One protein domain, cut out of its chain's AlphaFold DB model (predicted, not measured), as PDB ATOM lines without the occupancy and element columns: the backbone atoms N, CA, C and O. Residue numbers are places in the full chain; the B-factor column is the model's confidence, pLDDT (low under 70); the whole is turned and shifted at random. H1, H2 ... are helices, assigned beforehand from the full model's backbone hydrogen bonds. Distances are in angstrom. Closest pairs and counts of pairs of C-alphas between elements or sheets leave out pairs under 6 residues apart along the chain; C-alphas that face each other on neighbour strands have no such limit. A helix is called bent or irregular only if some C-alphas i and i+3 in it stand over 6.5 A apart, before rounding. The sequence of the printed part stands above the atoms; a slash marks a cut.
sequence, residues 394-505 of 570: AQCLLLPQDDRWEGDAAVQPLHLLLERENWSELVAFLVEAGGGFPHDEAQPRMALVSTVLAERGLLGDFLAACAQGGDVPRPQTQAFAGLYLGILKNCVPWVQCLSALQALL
ATOM      1  N   ALA A 394     239.042 238.524 132.170       89.31
ATOM      2  CA  ALA A 394     238.501 239.766 132.743       89.31
ATOM      3  C   ALA A 394     239.214 241.034 132.249       89.31
ATOM      4  O   ALA A 394     238.564 242.068 132.095       89.31
ATOM      5  N   GLN A 395     240.520 240.972 131.971       87.12
ATOM      6  CA  GLN A 395     241.242 242.089 131.352       87.12
ATOM      7  C   GLN A 395     240.772 242.316 129.905       87.12
ATOM      8  O   GLN A 395     240.453 243.439 129.533       87.12
ATOM      9  N   CYS A 396     240.646 241.252 129.110       89.94
ATOM     10  CA  CYS A 396     240.241 241.335 127.703       89.94
ATOM     11  C   CYS A 396     238.742 241.647 127.505       89.94
ATOM     12  O   CYS A 396     238.343 242.056 126.418       89.94
ATOM     13  N   LEU A 397     237.914 241.489 128.543       91.81
ATOM     14  CA  LEU A 397     236.498 241.875 128.551       91.81
ATOM     15  C   LEU A 397     236.261 243.329 128.998       91.81
ATOM     16  O   LEU A 397     235.318 243.966 128.528       91.81
ATOM     17  N   LEU A 398     237.053 243.825 129.955       90.19
ATOM     18  CA  LEU A 398     236.704 244.989 130.778       90.19
ATOM     19  C   LEU A 398     237.944 245.799 131.196       90.19
ATOM     20  O   LEU A 398     238.824 245.268 131.885       90.19
ATOM     21  N   LEU A 399     237.941 247.105 130.905       87.00
ATOM     22  CA  LEU A 399     238.958 248.055 131.387       87.00
ATOM     23  C   LEU A 399     239.046 248.079 132.933       87.00
ATOM     24  O   LEU A 399     238.068 247.727 133.613       87.00
ATOM     25  N   PRO A 400     240.192 248.491 133.517       81.19
ATOM     26  CA  PRO A 400     240.355 248.675 134.959       81.19
ATOM     27  C   PRO A 400     239.279 249.581 135.574       81.19
ATOM     28  O   PRO A 400     238.692 250.431 134.904       81.19
ATOM     29  N   GLN A 401     238.994 249.379 136.861       70.81
ATOM     30  CA  GLN A 401     237.969 250.139 137.575       70.81
ATOM     31  C   GLN A 401     238.514 251.493 138.056       70.81
ATOM     32  O   GLN A 401     238.879 251.647 139.218       70.81
ATOM     33  N   ASP A 402     238.516 252.462 137.143       62.66
ATOM     34  CA  ASP A 402     238.754 253.884 137.404       62.66
ATOM     35  C   ASP A 402     237.455 254.690 137.265       62.66
ATOM     36  O   ASP A 402     236.636 254.394 136.394       62.66
ATOM     37  N   ASP A 403     237.357 255.822 137.975       57.62
ATOM     38  CA  ASP A 403     236.317 256.865 137.801       57.62
ATOM     39  C   ASP A 403     236.232 257.439 136.363       57.62
ATOM     40  O   ASP A 403     235.354 258.239 136.044       57.62
ATOM     41  N   ARG A 404     237.180 257.070 135.492       59.94
ATOM     42  CA  ARG A 404     237.261 257.462 134.077       59.94
ATOM     43  C   ARG A 404     236.394 256.597 133.158       59.94
ATOM     44  O   ARG A 404     236.039 257.052 132.074       59.94
ATOM     45  N   TRP A 405     236.081 255.365 133.564       61.97
ATOM     46  CA  TRP A 405     235.562 254.317 132.679       61.97
ATOM     47  C   TRP A 405     234.219 253.764 133.171       61.97
ATOM     48  O   TRP A 405     234.103 252.607 133.576       61.97
ATOM     49  N   GLU A 406     233.183 254.604 133.117       67.06
ATOM     50  CA  GLU A 406     231.793 254.204 133.369       67.06
ATOM     51  C   GLU A 406     231.053 253.789 132.083       67.06
ATOM     52  O   GLU A 406     231.377 254.223 130.975       67.06
ATOM     53  N   GLY A 407     230.015 252.960 132.237       78.38
ATOM     54  CA  GLY A 407     229.118 252.574 131.145       78.38
ATOM     55  C   GLY A 407     229.815 251.818 130.010       78.38
ATOM     56  O   GLY A 407     230.639 250.935 130.243       78.38
ATOM     57  N   ASP A 408     229.451 252.152 128.773       76.44
ATOM     58  CA  ASP A 408     229.823 251.380 127.582       76.44
ATOM     59  C   ASP A 408     231.328 251.448 127.264       76.44
ATOM     60  O   ASP A 408     231.888 250.501 126.712       76.44
ATOM     61  N   ALA A 409     232.023 252.507 127.698       81.12
ATOM     62  CA  ALA A 409     233.473 252.622 127.541       81.12
ATOM     63  C   ALA A 409     234.234 251.512 128.291       81.12
ATOM     64  O   ALA A 409     235.257 251.025 127.808       81.12
ATOM     65  N   ALA A 410     233.711 251.039 129.430       86.81
ATOM     66  CA  ALA A 410     234.339 249.973 130.210       86.81
ATOM     67  C   ALA A 410     234.432 248.638 129.446       86.81
ATOM     68  O   ALA A 410     235.335 247.847 129.716       86.81
ATOM     69  N   VAL A 411     233.520 248.394 128.493       90.00
ATOM     70  CA  VAL A 411     233.454 247.183 127.651       90.00
ATOM     71  C   VAL A 411     234.040 247.391 126.246       90.00
ATOM     72  O   VAL A 411     233.821 246.564 125.359       90.00
ATOM     73  N   GLN A 412     234.824 248.451 126.020       90.06
ATOM     74  CA  GLN A 412     235.552 248.642 124.758       90.06
ATOM     75  C   GLN A 412     236.521 247.477 124.417       90.06
ATOM     76  O   GLN A 412     236.569 247.094 123.246       90.06
ATOM     77  N   PRO A 413     237.223 246.822 125.373       92.25
ATOM     78  CA  PRO A 413     238.025 245.627 125.083       92.25
ATOM     79  C   PRO A 413     237.190 244.461 124.528       92.25
ATOM     80  O   PRO A 413     237.550 243.882 123.503       92.25
ATOM     81  N   LEU A 414     236.018 244.189 125.122       94.00
ATOM     82  CA  LEU A 414     235.053 243.208 124.609       94.00
ATOM     83  C   LEU A 414     234.568 243.560 123.195       94.00
ATOM     84  O   LEU A 414     234.411 242.665 122.366       94.00
ATOM     85  N   HIS A 415     234.345 244.844 122.898       91.81
ATOM     86  CA  HIS A 415     233.943 245.270 121.556       91.81
ATOM     87  C   HIS A 415     234.991 244.899 120.503       91.81
ATOM     88  O   HIS A 415     234.609 244.335 119.480       91.81
ATOM     89  N   LEU A 416     236.278 245.158 120.777       90.94
ATOM     90  CA  LEU A 416     237.397 244.850 119.876       90.94
ATOM     91  C   LEU A 416     237.681 243.342 119.770       90.94
ATOM     92  O   LEU A 416     237.943 242.851 118.676       90.94
ATOM     93  N   LEU A 417     237.565 242.587 120.869       91.62
ATOM     94  CA  LEU A 417     237.667 241.121 120.850       91.62
ATOM     95  C   LEU A 417     236.594 240.496 119.937       91.62
ATOM     96  O   LEU A 417     236.891 239.579 119.174       91.62
ATOM     97  N   LEU A 418     235.368 241.030 119.970       91.75
ATOM     98  CA  LEU A 418     234.247 240.595 119.129       91.75
ATOM     99  C   LEU A 418     234.244 241.190 117.703       91.75
ATOM    100  O   LEU A 418     233.298 240.937 116.959       91.75
ATOM    101  N   GLU A 419     235.250 241.975 117.299       89.25
ATOM    102  CA  GLU A 419     235.473 242.312 115.877       89.25
ATOM    103  C   GLU A 419     236.179 241.174 115.115       89.25
ATOM    104  O   GLU A 419     236.265 241.212 113.888       89.25
ATOM    105  N   ARG A 420     236.717 240.176 115.827       85.75
ATOM    106  CA  ARG A 420     237.505 239.084 115.246       85.75
ATOM    107  C   ARG A 420     236.636 237.942 114.743       85.75
ATOM    108  O   ARG A 420     235.613 237.620 115.336       85.75
ATOM    109  N   GLU A 421     237.119 237.241 113.722       84.88
ATOM    110  CA  GLU A 421     236.487 236.008 113.243       84.88
ATOM    111  C   GLU A 421     236.745 234.854 114.225       84.88
ATOM    112  O   GLU A 421     235.840 234.081 114.526       84.88
ATOM    113  N   ASN A 422     237.958 234.776 114.793       87.50
ATOM    114  CA  ASN A 422     238.363 233.714 115.721       87.50
ATOM    115  C   ASN A 422     238.196 234.058 117.217       87.50
ATOM    116  O   ASN A 422     238.945 233.567 118.066       87.50
ATOM    117  N   TRP A 423     237.228 234.915 117.560       91.62
ATOM    118  CA  TRP A 423     237.029 235.399 118.933       91.62
ATOM    119  C   TRP A 423     236.744 234.272 119.946       91.62
ATOM    120  O   TRP A 423     237.214 234.338 121.080       91.62
ATOM    121  N   SER A 424     236.023 233.220 119.546       92.75
ATOM    122  CA  SER A 424     235.647 232.096 120.415       92.75
ATOM    123  C   SER A 424     236.840 231.204 120.773       92.75
ATOM    124  O   SER A 424     237.023 230.872 121.942       92.75
ATOM    125  N   GLU A 425     237.713 230.897 119.804       90.50
ATOM    126  CA  GLU A 425     238.983 230.188 120.040       90.50
ATOM    127  C   GLU A 425     239.883 230.948 121.027       90.50
ATOM    128  O   GLU A 425     240.558 230.343 121.862       90.50
ATOM    129  N   LEU A 426     239.888 232.284 120.934       88.94
ATOM    130  CA  LEU A 426     240.646 233.149 121.834       88.94
ATOM    131  C   LEU A 426     240.027 233.206 123.232       88.94
ATOM    132  O   LEU A 426     240.774 233.141 124.202       88.94
ATOM    133  N   VAL A 427     238.696 233.257 123.370       93.06
ATOM    134  CA  VAL A 427     238.029 233.158 124.684       93.06
ATOM    135  C   VAL A 427     238.331 231.815 125.349       93.06
ATOM    136  O   VAL A 427     238.730 231.809 126.511       93.06
ATOM    137  N   ALA A 428     238.229 230.697 124.620       92.75
ATOM    138  CA  ALA A 428     238.573 229.377 125.149       92.75
ATOM    139  C   ALA A 428     240.030 229.328 125.642       92.75
ATOM    140  O   ALA A 428     240.284 228.930 126.776       92.75
ATOM    141  N   PHE A 429     240.976 229.832 124.843       89.19
ATOM    142  CA  PHE A 429     242.389 229.896 125.227       89.19
ATOM    143  C   PHE A 429     242.669 230.846 126.414       89.19
ATOM    144  O   PHE A 429     243.503 230.546 127.266       89.19
ATOM    145  N   LEU A 430     241.966 231.981 126.508       89.06
ATOM    146  CA  LEU A 430     242.088 232.926 127.629       89.06
ATOM    147  C   LEU A 430     241.527 232.368 128.947       89.06
ATOM    148  O   LEU A 430     241.957 232.812 130.011       89.06
ATOM    149  N   VAL A 431     240.598 231.411 128.892       91.44
ATOM    150  CA  VAL A 431     240.134 230.656 130.068       91.44
ATOM    151  C   VAL A 431     241.132 229.546 130.410       91.44
ATOM    152  O   VAL A 431     241.616 229.515 131.540       91.44
ATOM    153  N   GLU A 432     241.504 228.721 129.423       89.19
ATOM    154  CA  GLU A 432     242.439 227.588 129.542       89.19
ATOM    155  C   GLU A 432     243.790 228.007 130.144       89.19
ATOM    156  O   GLU A 432     244.247 227.438 131.134       89.19
ATOM    157  N   ALA A 433     244.423 229.029 129.561       82.88
ATOM    158  CA  ALA A 433     245.791 229.426 129.888       82.88
ATOM    159  C   ALA A 433     245.887 230.749 130.674       82.88
ATOM    160  O   ALA A 433     246.958 231.086 131.173       82.88
ATOM    161  N   GLY A 434     244.791 231.509 130.785       77.06
ATOM    162  CA  GLY A 434     244.764 232.854 131.382       77.06
ATOM    163  C   GLY A 434     244.177 232.950 132.795       77.06
ATOM    164  O   GLY A 434     243.934 234.067 133.268       77.06
ATOM    165  N   GLY A 435     243.947 231.815 133.462       80.25
ATOM    166  CA  GLY A 435     243.463 231.753 134.847       80.25
ATOM    167  C   GLY A 435     241.941 231.662 135.006       80.25
ATOM    168  O   GLY A 435     241.415 232.170 135.993       80.25
ATOM    169  N   GLY A 436     241.236 231.034 134.061       89.19
ATOM    170  CA  GLY A 436     239.814 230.710 134.195       89.19
ATOM    171  C   GLY A 436     238.836 231.869 133.962       89.19
ATOM    172  O   GLY A 436     239.198 233.001 133.607       89.19
ATOM    173  N   PHE A 437     237.553 231.573 134.166       92.81
ATOM    174  CA  PHE A 437     236.485 232.559 134.085       92.81
ATOM    175  C   PHE A 437     236.516 233.486 135.317       92.81
ATOM    176  O   PHE A 437     236.743 233.024 136.436       92.81
ATOM    177  N   PRO A 438     236.281 234.803 135.169       92.31
ATOM    178  CA  PRO A 438     236.388 235.743 136.282       92.31
ATOM    179  C   PRO A 438     235.161 235.730 137.212       92.31
ATOM    180  O   PRO A 438     234.356 236.660 137.210       92.31
ATOM    181  N   HIS A 439     235.032 234.689 138.042       91.25
ATOM    182  CA  HIS A 439     233.938 234.535 139.023       91.25
ATOM    183  C   HIS A 439     233.865 235.674 140.057       91.25
ATOM    184  O   HIS A 439     232.771 236.006 140.525       91.25
ATOM    185  N   ASP A 440     235.012 236.281 140.380       89.19
ATOM    186  CA  ASP A 440     235.158 237.366 141.365       89.19
ATOM    187  C   ASP A 440     234.797 238.763 140.817       89.19
ATOM    188  O   ASP A 440     234.732 239.733 141.575       89.19
ATOM    189  N   GLU A 441     234.571 238.906 139.505       90.75
ATOM    190  CA  GLU A 441     234.263 240.202 138.890       90.75
ATOM    191  C   GLU A 441     232.870 240.704 139.314       90.75
ATOM    192  O   GLU A 441     231.882 239.964 139.354       90.75
ATOM    193  N   ALA A 442     232.779 241.996 139.639       90.50
ATOM    194  CA  ALA A 442     231.595 242.566 140.268       90.50
ATOM    195  C   ALA A 442     230.337 242.485 139.380       90.50
ATOM    196  O   ALA A 442     230.363 242.823 138.192       90.50
ATOM    197  N   GLN A 443     229.198 242.146 139.996       91.56
ATOM    198  CA  GLN A 443     227.888 242.003 139.346       91.56
ATOM    199  C   GLN A 443     227.530 243.146 138.366       91.56
ATOM    200  O   GLN A 443     227.106 242.838 137.251       91.56
ATOM    201  N   PRO A 444     227.723 244.450 138.678       91.19
ATOM    202  CA  PRO A 444     227.405 245.524 137.730       91.19
ATOM    203  C   PRO A 444     228.280 245.514 136.469       91.19
ATOM    204  O   PRO A 444     227.813 245.895 135.399       91.19
ATOM    205  N   ARG A 445     229.537 245.062 136.577       91.69
ATOM    206  CA  ARG A 445     230.517 245.056 135.480       91.69
ATOM    207  C   ARG A 445     230.313 243.850 134.560       91.69
ATOM    208  O   ARG A 445     230.246 244.024 133.346       91.69
ATOM    209  N   MET A 446     230.046 242.664 135.112       93.94
ATOM    210  CA  MET A 446     229.637 241.506 134.299       93.94
ATOM    211  C   MET A 446     228.242 241.662 133.674       93.94
ATOM    212  O   MET A 446     227.976 241.091 132.615       93.94
ATOM    213  N   ALA A 447     227.374 242.506 134.246       94.44
ATOM    214  CA  ALA A 447     226.136 242.910 133.582       94.44
ATOM    215  C   ALA A 447     226.380 243.743 132.313       94.44
ATOM    216  O   ALA A 447     225.621 243.586 131.358       94.44
ATOM    217  N   LEU A 448     227.430 244.576 132.241       94.00
ATOM    218  CA  LEU A 448     227.815 245.262 130.995       94.00
ATOM    219  C   LEU A 448     228.242 244.244 129.927       94.00
ATOM    220  O   LEU A 448     227.680 244.245 128.835       94.00
ATOM    221  N   VAL A 449     229.148 243.322 130.275       95.19
ATOM    222  CA  VAL A 449     229.629 242.246 129.383       95.19
ATOM    223  C   VAL A 449     228.467 241.450 128.783       95.19
ATOM    224  O   VAL A 449     228.374 241.294 127.566       95.19
ATOM    225  N   SER A 450     227.535 240.999 129.624       95.62
ATOM    226  CA  SER A 450     226.375 240.227 129.168       95.62
ATOM    227  C   SER A 450     225.358 241.049 128.373       95.62
ATOM    228  O   SER A 450     224.708 240.501 127.489       95.62
ATOM    229  N   THR A 451     225.260 242.365 128.606       95.00
ATOM    230  CA  THR A 451     224.433 243.252 127.763       95.00
ATOM    231  C   THR A 451     224.906 243.182 126.309       95.00
ATOM    232  O   THR A 451     224.132 242.816 125.430       95.00
ATOM    233  N   VAL A 452     226.201 243.431 126.077       95.25
ATOM    234  CA  VAL A 452     226.813 243.441 124.736       95.25
ATOM    235  C   VAL A 452     226.737 242.062 124.072       95.25
ATOM    236  O   VAL A 452     226.432 241.953 122.884       95.25
ATOM    237  N   LEU A 453     226.989 240.991 124.833       96.31
ATOM    238  CA  LEU A 453     226.881 239.620 124.329       96.31
ATOM    239  C   LEU A 453     225.436 239.247 123.969       96.31
ATOM    240  O   LEU A 453     225.221 238.573 122.963       96.31
ATOM    241  N   ALA A 454     224.443 239.691 124.743       94.94
ATOM    242  CA  ALA A 454     223.037 239.434 124.456       94.94
ATOM    243  C   ALA A 454     222.541 240.238 123.245       94.94
ATOM    244  O   ALA A 454     221.953 239.647 122.348       94.94
ATOM    245  N   GLU A 455     222.850 241.535 123.154       93.75
ATOM    246  CA  GLU A 455     222.501 242.404 122.010       93.75
ATOM    247  C   GLU A 455     223.070 241.908 120.670       93.75
ATOM    248  O   GLU A 455     222.484 242.136 119.609       93.75
ATOM    249  N   ARG A 456     224.194 241.181 120.701       93.62
ATOM    250  CA  ARG A 456     224.778 240.511 119.527       93.62
ATOM    251  C   ARG A 456     224.287 239.069 119.329       93.62
ATOM    252  O   ARG A 456     224.564 238.474 118.297       93.62
ATOM    253  N   GLY A 457     223.563 238.498 120.295       94.56
ATOM    254  CA  GLY A 457     223.124 237.094 120.318       94.56
ATOM    255  C   GLY A 457     224.200 236.074 120.729       94.56
ATOM    256  O   GLY A 457     223.899 234.889 120.822       94.56
ATOM    257  N   LEU A 458     225.421 236.527 121.023       96.12
ATOM    258  CA  LEU A 458     226.633 235.715 121.198       96.12
ATOM    259  C   LEU A 458     226.827 235.142 122.613       96.12
ATOM    260  O   LEU A 458     227.818 234.456 122.855       96.12
ATOM    261  N   LEU A 459     225.926 235.404 123.575       96.25
ATOM    262  CA  LEU A 459     226.104 234.902 124.950       96.25
ATOM    263  C   LEU A 459     226.179 233.365 125.005       96.25
ATOM    264  O   LEU A 459     226.960 232.829 125.784       96.25
ATOM    265  N   GLY A 460     225.408 232.657 124.172       95.81
ATOM    266  CA  GLY A 460     225.462 231.192 124.098       95.81
ATOM    267  C   GLY A 460     226.833 230.678 123.658       95.81
ATOM    268  O   GLY A 460     227.415 229.826 124.327       95.81
ATOM    269  N   ASP A 461     227.374 231.260 122.590       96.25
ATOM    270  CA  ASP A 461     228.679 230.896 122.031       96.25
ATOM    271  C   ASP A 461     229.826 231.280 122.979       96.25
ATOM    272  O   ASP A 461     230.798 230.543 123.116       96.25
ATOM    273  N   PHE A 462     229.691 232.395 123.706       96.69
ATOM    274  CA  PHE A 462     230.654 232.820 124.723       96.69
ATOM    275  C   PHE A 462     230.676 231.863 125.922       96.69
ATOM    276  O   PHE A 462     231.747 231.487 126.393       96.69
ATOM    277  N   LEU A 463     229.507 231.413 126.392       96.31
ATOM    278  CA  LEU A 463     229.413 230.397 127.443       96.31
ATOM    279  C   LEU A 463     229.993 229.050 126.979       96.31
ATOM    280  O   LEU A 463     230.676 228.385 127.759       96.31
ATOM    281  N   ALA A 464     229.784 228.675 125.713       96.00
ATOM    282  CA  ALA A 464     230.387 227.485 125.115       96.00
ATOM    283  C   ALA A 464     231.919 227.599 124.984       96.00
ATOM    284  O   ALA A 464     232.621 226.641 125.294       96.00
ATOM    285  N   ALA A 465     232.449 228.768 124.611       95.38
ATOM    286  CA  ALA A 465     233.889 229.023 124.560       95.38
ATOM    287  C   ALA A 465     234.540 228.951 125.956       95.38
ATOM    288  O   ALA A 465     235.581 228.318 126.114       95.38
ATOM    289  N   CYS A 466     233.903 229.510 126.993       95.81
ATOM    290  CA  CYS A 466     234.366 229.352 128.377       95.81
ATOM    291  C   CYS A 466     234.357 227.878 128.826       95.81
ATOM    292  O   CYS A 466     235.314 227.413 129.443       95.81
ATOM    293  N   ALA A 467     233.318 227.117 128.457       94.56
ATOM    294  CA  ALA A 467     233.252 225.679 128.722       94.56
ATOM    295  C   ALA A 467     234.358 224.893 127.993       94.56
ATOM    296  O   ALA A 467     234.964 224.004 128.587       94.56
ATOM    297  N   GLN A 468     234.664 225.244 126.738       94.62
ATOM    298  CA  GLN A 468     235.767 224.662 125.966       94.62
ATOM    299  C   GLN A 468     237.136 224.967 126.594       94.62
ATOM    300  O   GLN A 468     238.014 224.110 126.573       94.62
ATOM    301  N   GLY A 469     237.303 226.153 127.188       91.00
ATOM    302  CA  GLY A 469     238.486 226.526 127.968       91.00
ATOM    303  C   GLY A 469     238.577 225.887 129.361       91.00
ATOM    304  O   GLY A 469     239.544 226.134 130.075       91.00
ATOM    305  N   GLY A 470     237.596 225.074 129.767       91.88
ATOM    306  CA  GLY A 470     237.650 224.265 130.990       91.88
ATOM    307  C   GLY A 470     237.072 224.896 132.263       91.88
ATOM    308  O   GLY A 470     237.088 224.237 133.301       91.88
ATOM    309  N   ASP A 471     236.521 226.116 132.222       92.88
ATOM    310  CA  ASP A 471     235.884 226.742 133.392       92.88
ATOM    311  C   ASP A 471     234.586 227.476 133.015       92.88
ATOM    312  O   ASP A 471     234.574 228.543 132.398       92.88
ATOM    313  N   VAL A 472     233.463 226.870 133.402       91.06
ATOM    314  CA  VAL A 472     232.104 227.374 133.156       91.06
ATOM    315  C   VAL A 472     231.735 228.402 134.235       91.06
ATOM    316  O   VAL A 472     232.006 228.146 135.411       91.06
ATOM    317  N   PRO A 473     231.076 229.531 133.901       92.38
ATOM    318  CA  PRO A 473     230.606 230.505 134.889       92.38
ATOM    319  C   PRO A 473     229.765 229.848 135.986       92.38
ATOM    320  O   PRO A 473     228.758 229.205 135.699       92.38
ATOM    321  N   ARG A 474     230.173 230.007 137.248       92.31
ATOM    322  CA  ARG A 474     229.578 229.258 138.363       92.31
ATOM    323  C   ARG A 474     228.307 229.952 138.868       92.31
ATOM    324  O   ARG A 474     228.370 231.149 139.173       92.31
ATOM    325  N   PRO A 475     227.173 229.237 139.008       91.31
ATOM    326  CA  PRO A 475     225.980 229.759 139.669       91.31
ATOM    327  C   PRO A 475     226.275 230.280 141.083       91.31
ATOM    328  O   PRO A 475     227.276 229.921 141.702       91.31
ATOM    329  N   GLN A 476     225.390 231.136 141.594       89.44
ATOM    330  CA  GLN A 476     225.531 231.810 142.892       89.44
ATOM    331  C   GLN A 476     226.771 232.733 143.026       89.44
ATOM    332  O   GLN A 476     227.070 233.182 144.129       89.44
ATOM    333  N   THR A 477     227.486 233.077 141.942       92.81
ATOM    334  CA  THR A 477     228.591 234.066 141.962       92.81
ATOM    335  C   THR A 477     228.131 235.476 141.573       92.81
ATOM    336  O   THR A 477     227.145 235.650 140.855       92.81
ATOM    337  N   GLN A 478     228.873 236.509 141.997       92.12
ATOM    338  CA  GLN A 478     228.603 237.900 141.597       92.12
ATOM    339  C   GLN A 478     228.723 238.081 140.076       92.12
ATOM    340  O   GLN A 478     227.871 238.729 139.468       92.12
ATOM    341  N   ALA A 479     229.716 237.444 139.447       93.94
ATOM    342  CA  ALA A 479     229.875 237.461 138.000       93.94
ATOM    343  C   ALA A 479     228.671 236.838 137.269       93.94
ATOM    344  O   ALA A 479     228.142 237.445 136.340       93.94
ATOM    345  N   PHE A 480     228.186 235.672 137.716       95.00
ATOM    346  CA  PHE A 480     227.029 234.984 137.122       95.00
ATOM    347  C   PHE A 480     225.711 235.739 137.351       95.00
ATOM    348  O   PHE A 480     224.900 235.867 136.433       95.00
ATOM    349  N   ALA A 481     225.517 236.319 138.540       94.44
ATOM    350  CA  ALA A 481     224.422 237.253 138.798       94.44
ATOM    351  C   ALA A 481     224.481 238.458 137.847       94.44
ATOM    352  O   ALA A 481     223.453 238.887 137.322       94.44
ATOM    353  N   GLY A 482     225.686 238.965 137.565       94.88
ATOM    354  CA  GLY A 482     225.924 239.999 136.563       94.88
ATOM    355  C   GLY A 482     225.508 239.545 135.167       94.88
ATOM    356  O   GLY A 482     224.730 240.240 134.515       94.88
ATOM    357  N   LEU A 483     225.939 238.351 134.738       96.00
ATOM    358  CA  LEU A 483     225.539 237.783 133.448       96.00
ATOM    359  C   LEU A 483     224.013 237.733 133.297       96.00
ATOM    360  O   LEU A 483     223.481 238.158 132.272       96.00
ATOM    361  N   TYR A 484     223.301 237.287 134.332       96.00
ATOM    362  CA  TYR A 484     221.842 237.247 134.321       96.00
ATOM    363  C   TYR A 484     221.192 238.646 134.341       96.00
ATOM    364  O   TYR A 484     220.228 238.888 133.619       96.00
ATOM    365  N   LEU A 485     221.708 239.610 135.108       94.75
ATOM    366  CA  LEU A 485     221.138 240.965 135.139       94.75
ATOM    367  C   LEU A 485     221.390 241.761 133.847       94.75
ATOM    368  O   LEU A 485     220.589 242.635 133.512       94.75
ATOM    369  N   GLY A 486     222.452 241.448 133.096       94.12
ATOM    370  CA  GLY A 486     222.712 242.038 131.778       94.12
ATOM    371  C   GLY A 486     221.609 241.732 130.759       94.12
ATOM    372  O   GLY A 486     221.133 242.644 130.085       94.12
ATOM    373  N   ILE A 487     221.122 240.483 130.716       95.81
ATOM    374  CA  ILE A 487     220.069 240.062 129.771       95.81
ATOM    375  C   ILE A 487     218.686 240.660 130.081       95.81
ATOM    376  O   ILE A 487     217.776 240.555 129.263       95.81
ATOM    377  N   LEU A 488     218.511 241.267 131.262       94.12
ATOM    378  CA  LEU A 488     217.267 241.908 131.702       94.12
ATOM    379  C   LEU A 488     217.223 243.421 131.427       94.12
ATOM    380  O   LEU A 488     216.311 244.099 131.902       94.12
ATOM    381  N   LYS A 489     218.202 244.001 130.726       90.88
ATOM    382  CA  LYS A 489     218.131 245.418 130.344       90.88
ATOM    383  C   LYS A 489     217.194 245.631 129.155       90.88
ATOM    384  O   LYS A 489     217.208 244.866 128.199       90.88
ATOM    385  N   ASN A 490     216.469 246.751 129.166       86.06
ATOM    386  CA  ASN A 490     215.521 247.141 128.109       86.06
ATOM    387  C   ASN A 490     216.154 247.332 126.715       86.06
ATOM    388  O   ASN A 490     215.423 247.408 125.732       86.06
ATOM    389  N   CYS A 491     217.481 247.457 126.628       85.75
ATOM    390  CA  CYS A 491     218.215 247.532 125.367       85.75
ATOM    391  C   CYS A 491     218.364 246.168 124.671       85.75
ATOM    392  O   CYS A 491     218.529 246.148 123.457       85.75
ATOM    393  N   VAL A 492     218.220 245.048 125.396       90.44
ATOM    394  CA  VAL A 492     218.304 243.686 124.847       90.44
ATOM    395  C   VAL A 492     216.962 243.287 124.200       90.44
ATOM    396  O   VAL A 492     215.956 243.156 124.905       90.44
ATOM    397  N   PRO A 493     216.908 243.027 122.878       91.25
ATOM    398  CA  PRO A 493     215.741 242.459 122.204       91.25
ATOM    399  C   PRO A 493     215.221 241.178 122.866       91.25
ATOM    400  O   PRO A 493     215.985 240.275 123.204       91.25
ATOM    401  N   TRP A 494     213.896 241.043 122.981       89.88
ATOM    402  CA  TRP A 494     213.268 239.924 123.700       89.88
ATOM    403  C   TRP A 494     213.684 238.536 123.175       89.88
ATOM    404  O   TRP A 494     213.904 237.633 123.974       89.88
ATOM    405  N   VAL A 495     213.868 238.369 121.859       91.12
ATOM    406  CA  VAL A 495     214.339 237.108 121.245       91.12
ATOM    407  C   VAL A 495     215.744 236.737 121.734       91.12
ATOM    408  O   VAL A 495     216.016 235.580 122.055       91.12
ATOM    409  N   GLN A 496     216.630 237.728 121.837       93.81
ATOM    410  CA  GLN A 496     217.986 237.541 122.341       93.81
ATOM    411  C   GLN A 496     217.992 237.314 123.855       93.81
ATOM    412  O   GLN A 496     218.691 236.418 124.313       93.81
ATOM    413  N   CYS A 497     217.152 238.023 124.619       93.19
ATOM    414  CA  CYS A 497     216.925 237.755 126.042       93.19
ATOM    415  C   CYS A 497     216.479 236.297 126.284       93.19
ATOM    416  O   CYS A 497     217.019 235.636 127.169       93.19
ATOM    417  N   LEU A 498     215.566 235.758 125.463       93.06
ATOM    418  CA  LEU A 498     215.146 234.351 125.536       93.06
ATOM    419  C   LEU A 498     216.301 233.380 125.246       93.06
ATOM    420  O   LEU A 498     216.513 232.451 126.024       93.06
ATOM    421  N   SER A 499     217.057 233.594 124.163       94.25
ATOM    422  CA  SER A 499     218.213 232.753 123.804       94.25
ATOM    423  C   SER A 499     219.296 232.779 124.892       94.25
ATOM    424  O   SER A 499     219.754 231.740 125.369       94.25
ATOM    425  N   ALA A 500     219.635 233.978 125.367       95.12
ATOM    426  CA  ALA A 500     220.606 234.213 126.424       95.12
ATOM    427  C   ALA A 500     220.170 233.582 127.763       95.12
ATOM    428  O   ALA A 500     220.983 232.965 128.448       95.12
ATOM    429  N   LEU A 501     218.877 233.645 128.105       95.44
ATOM    430  CA  LEU A 501     218.321 232.968 129.277       95.44
ATOM    431  C   LEU A 501     218.368 231.440 129.138       95.44
ATOM    432  O   LEU A 501     218.749 230.758 130.084       95.44
ATOM    433  N   GLN A 502     218.048 230.888 127.965       94.44
ATOM    434  CA  GLN A 502     218.192 229.451 127.705       94.44
ATOM    435  C   GLN A 502     219.654 228.990 127.808       94.44
ATOM    436  O   GLN A 502     219.911 227.894 128.306       94.44
ATOM    437  N   ALA A 503     220.613 229.817 127.388       95.19
ATOM    438  CA  ALA A 503     222.034 229.539 127.561       95.19
ATOM    439  C   ALA A 503     222.459 229.571 129.043       95.19
ATOM    440  O   ALA A 503     223.155 228.663 129.491       95.19
ATOM    441  N   LEU A 504     221.976 230.539 129.833       95.88
ATOM    442  CA  LEU A 504     222.230 230.590 131.279       95.88
ATOM    443  C   LEU A 504     221.579 229.422 132.041       95.88
ATOM    444  O   LEU A 504     222.198 228.876 132.950       95.88
ATOM    445  N   LEU A 505     220.376 228.984 131.648       94.81
ATOM    446  CA  LEU A 505     219.737 227.770 132.183       94.81
ATOM    447  C   LEU A 505     220.586 226.518 131.899       94.81
ATOM    448  O   LEU A 505     220.811 225.718 132.803       94.81
TER     449      LEU A 505
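What this domain is: This is residues 394 to 505 of the 570 residues of the protein "Hypothetical protein" of Symbiodinium microadriaticum (UniProt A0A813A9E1). This is a rounded cluster of helices with H4 and H6 packed together in the core. H3, H5 and H7 make a row of contacts along one side of this pair, and H2, with the short H1 on it, covers part of H4 on the other side. The packing is mostly crossed, with few helices side by side. There are 112 residues with seven named helices, H1 to H7 in order, and no named strand: all helix. The whole is compact, with a radius of gyration of the C-alphas of 12.8 A and spans of 35 by 34 by 31 A.

How they stand to each other: H1, residues 394 to 397, touches H2, residues 407 to 417; their closest C-alphas, Leu 397 and Leu 414, are 4.4 A apart. H3, residues 423 to 432, touches H5, residues 459 to 468, at a steep tilt of 42 degrees, closest at the C-alphas of Ala 428 and Ala 465, 4.7 A. The hub is H4, residues 443 to 455. With residues 448 to 449 alone it touches H2, closest at the C-alphas of Val 411 and Val 449, 6.5 A. H4 and H5 touch only at the corner, and only just, with 3 pairs of C-alphas within 8 A. H6, residues 478 to 486, touches H4 at a steep tilt of 41 degrees, the same way; the closest C-alphas, Gln 443 and Gly 482, are 4.0 A apart. H7, residues 494 to 505, touches H5 with residues 499 to 504 alone, at a shallow tilt of 24 degrees; the C-alphas of Gly 460 and Ala 503 are closest, 5.1 A. It touches H4 too, closest at the C-alphas of Ala 454 and Gln 496, 5.8 A. H3 and H7 are apart. In H3 to H7 every O i to N i+4 pair is within hydrogen-bond range; in H2 3 of 7 are, beside 7 of 8 O i to N i+3 pairs, and H1 is too short for an i+4 pair.

Where its parts are: H1 begins at C-alpha 394 (238.501, 239.766, 132.743). H2 is 17.6 A long and irregular, with C-alphas 410 and 413 7.7 A apart. H4 is 18.2 A long, from C-alpha 443 (227.888, 242.003, 139.346). H7, 16.2 A, ends at C-alpha 505 (219.737, 227.770, 132.183).

The domain as a whole: The C-alphas farthest apart, Ala 433 and Asn 490, are 35.1 A apart. The printed part has no cut. The links H2 to H3 and H4 to H5 are tight, the others short. Confidence is low at residues 402 to 406, with pLDDT under 70.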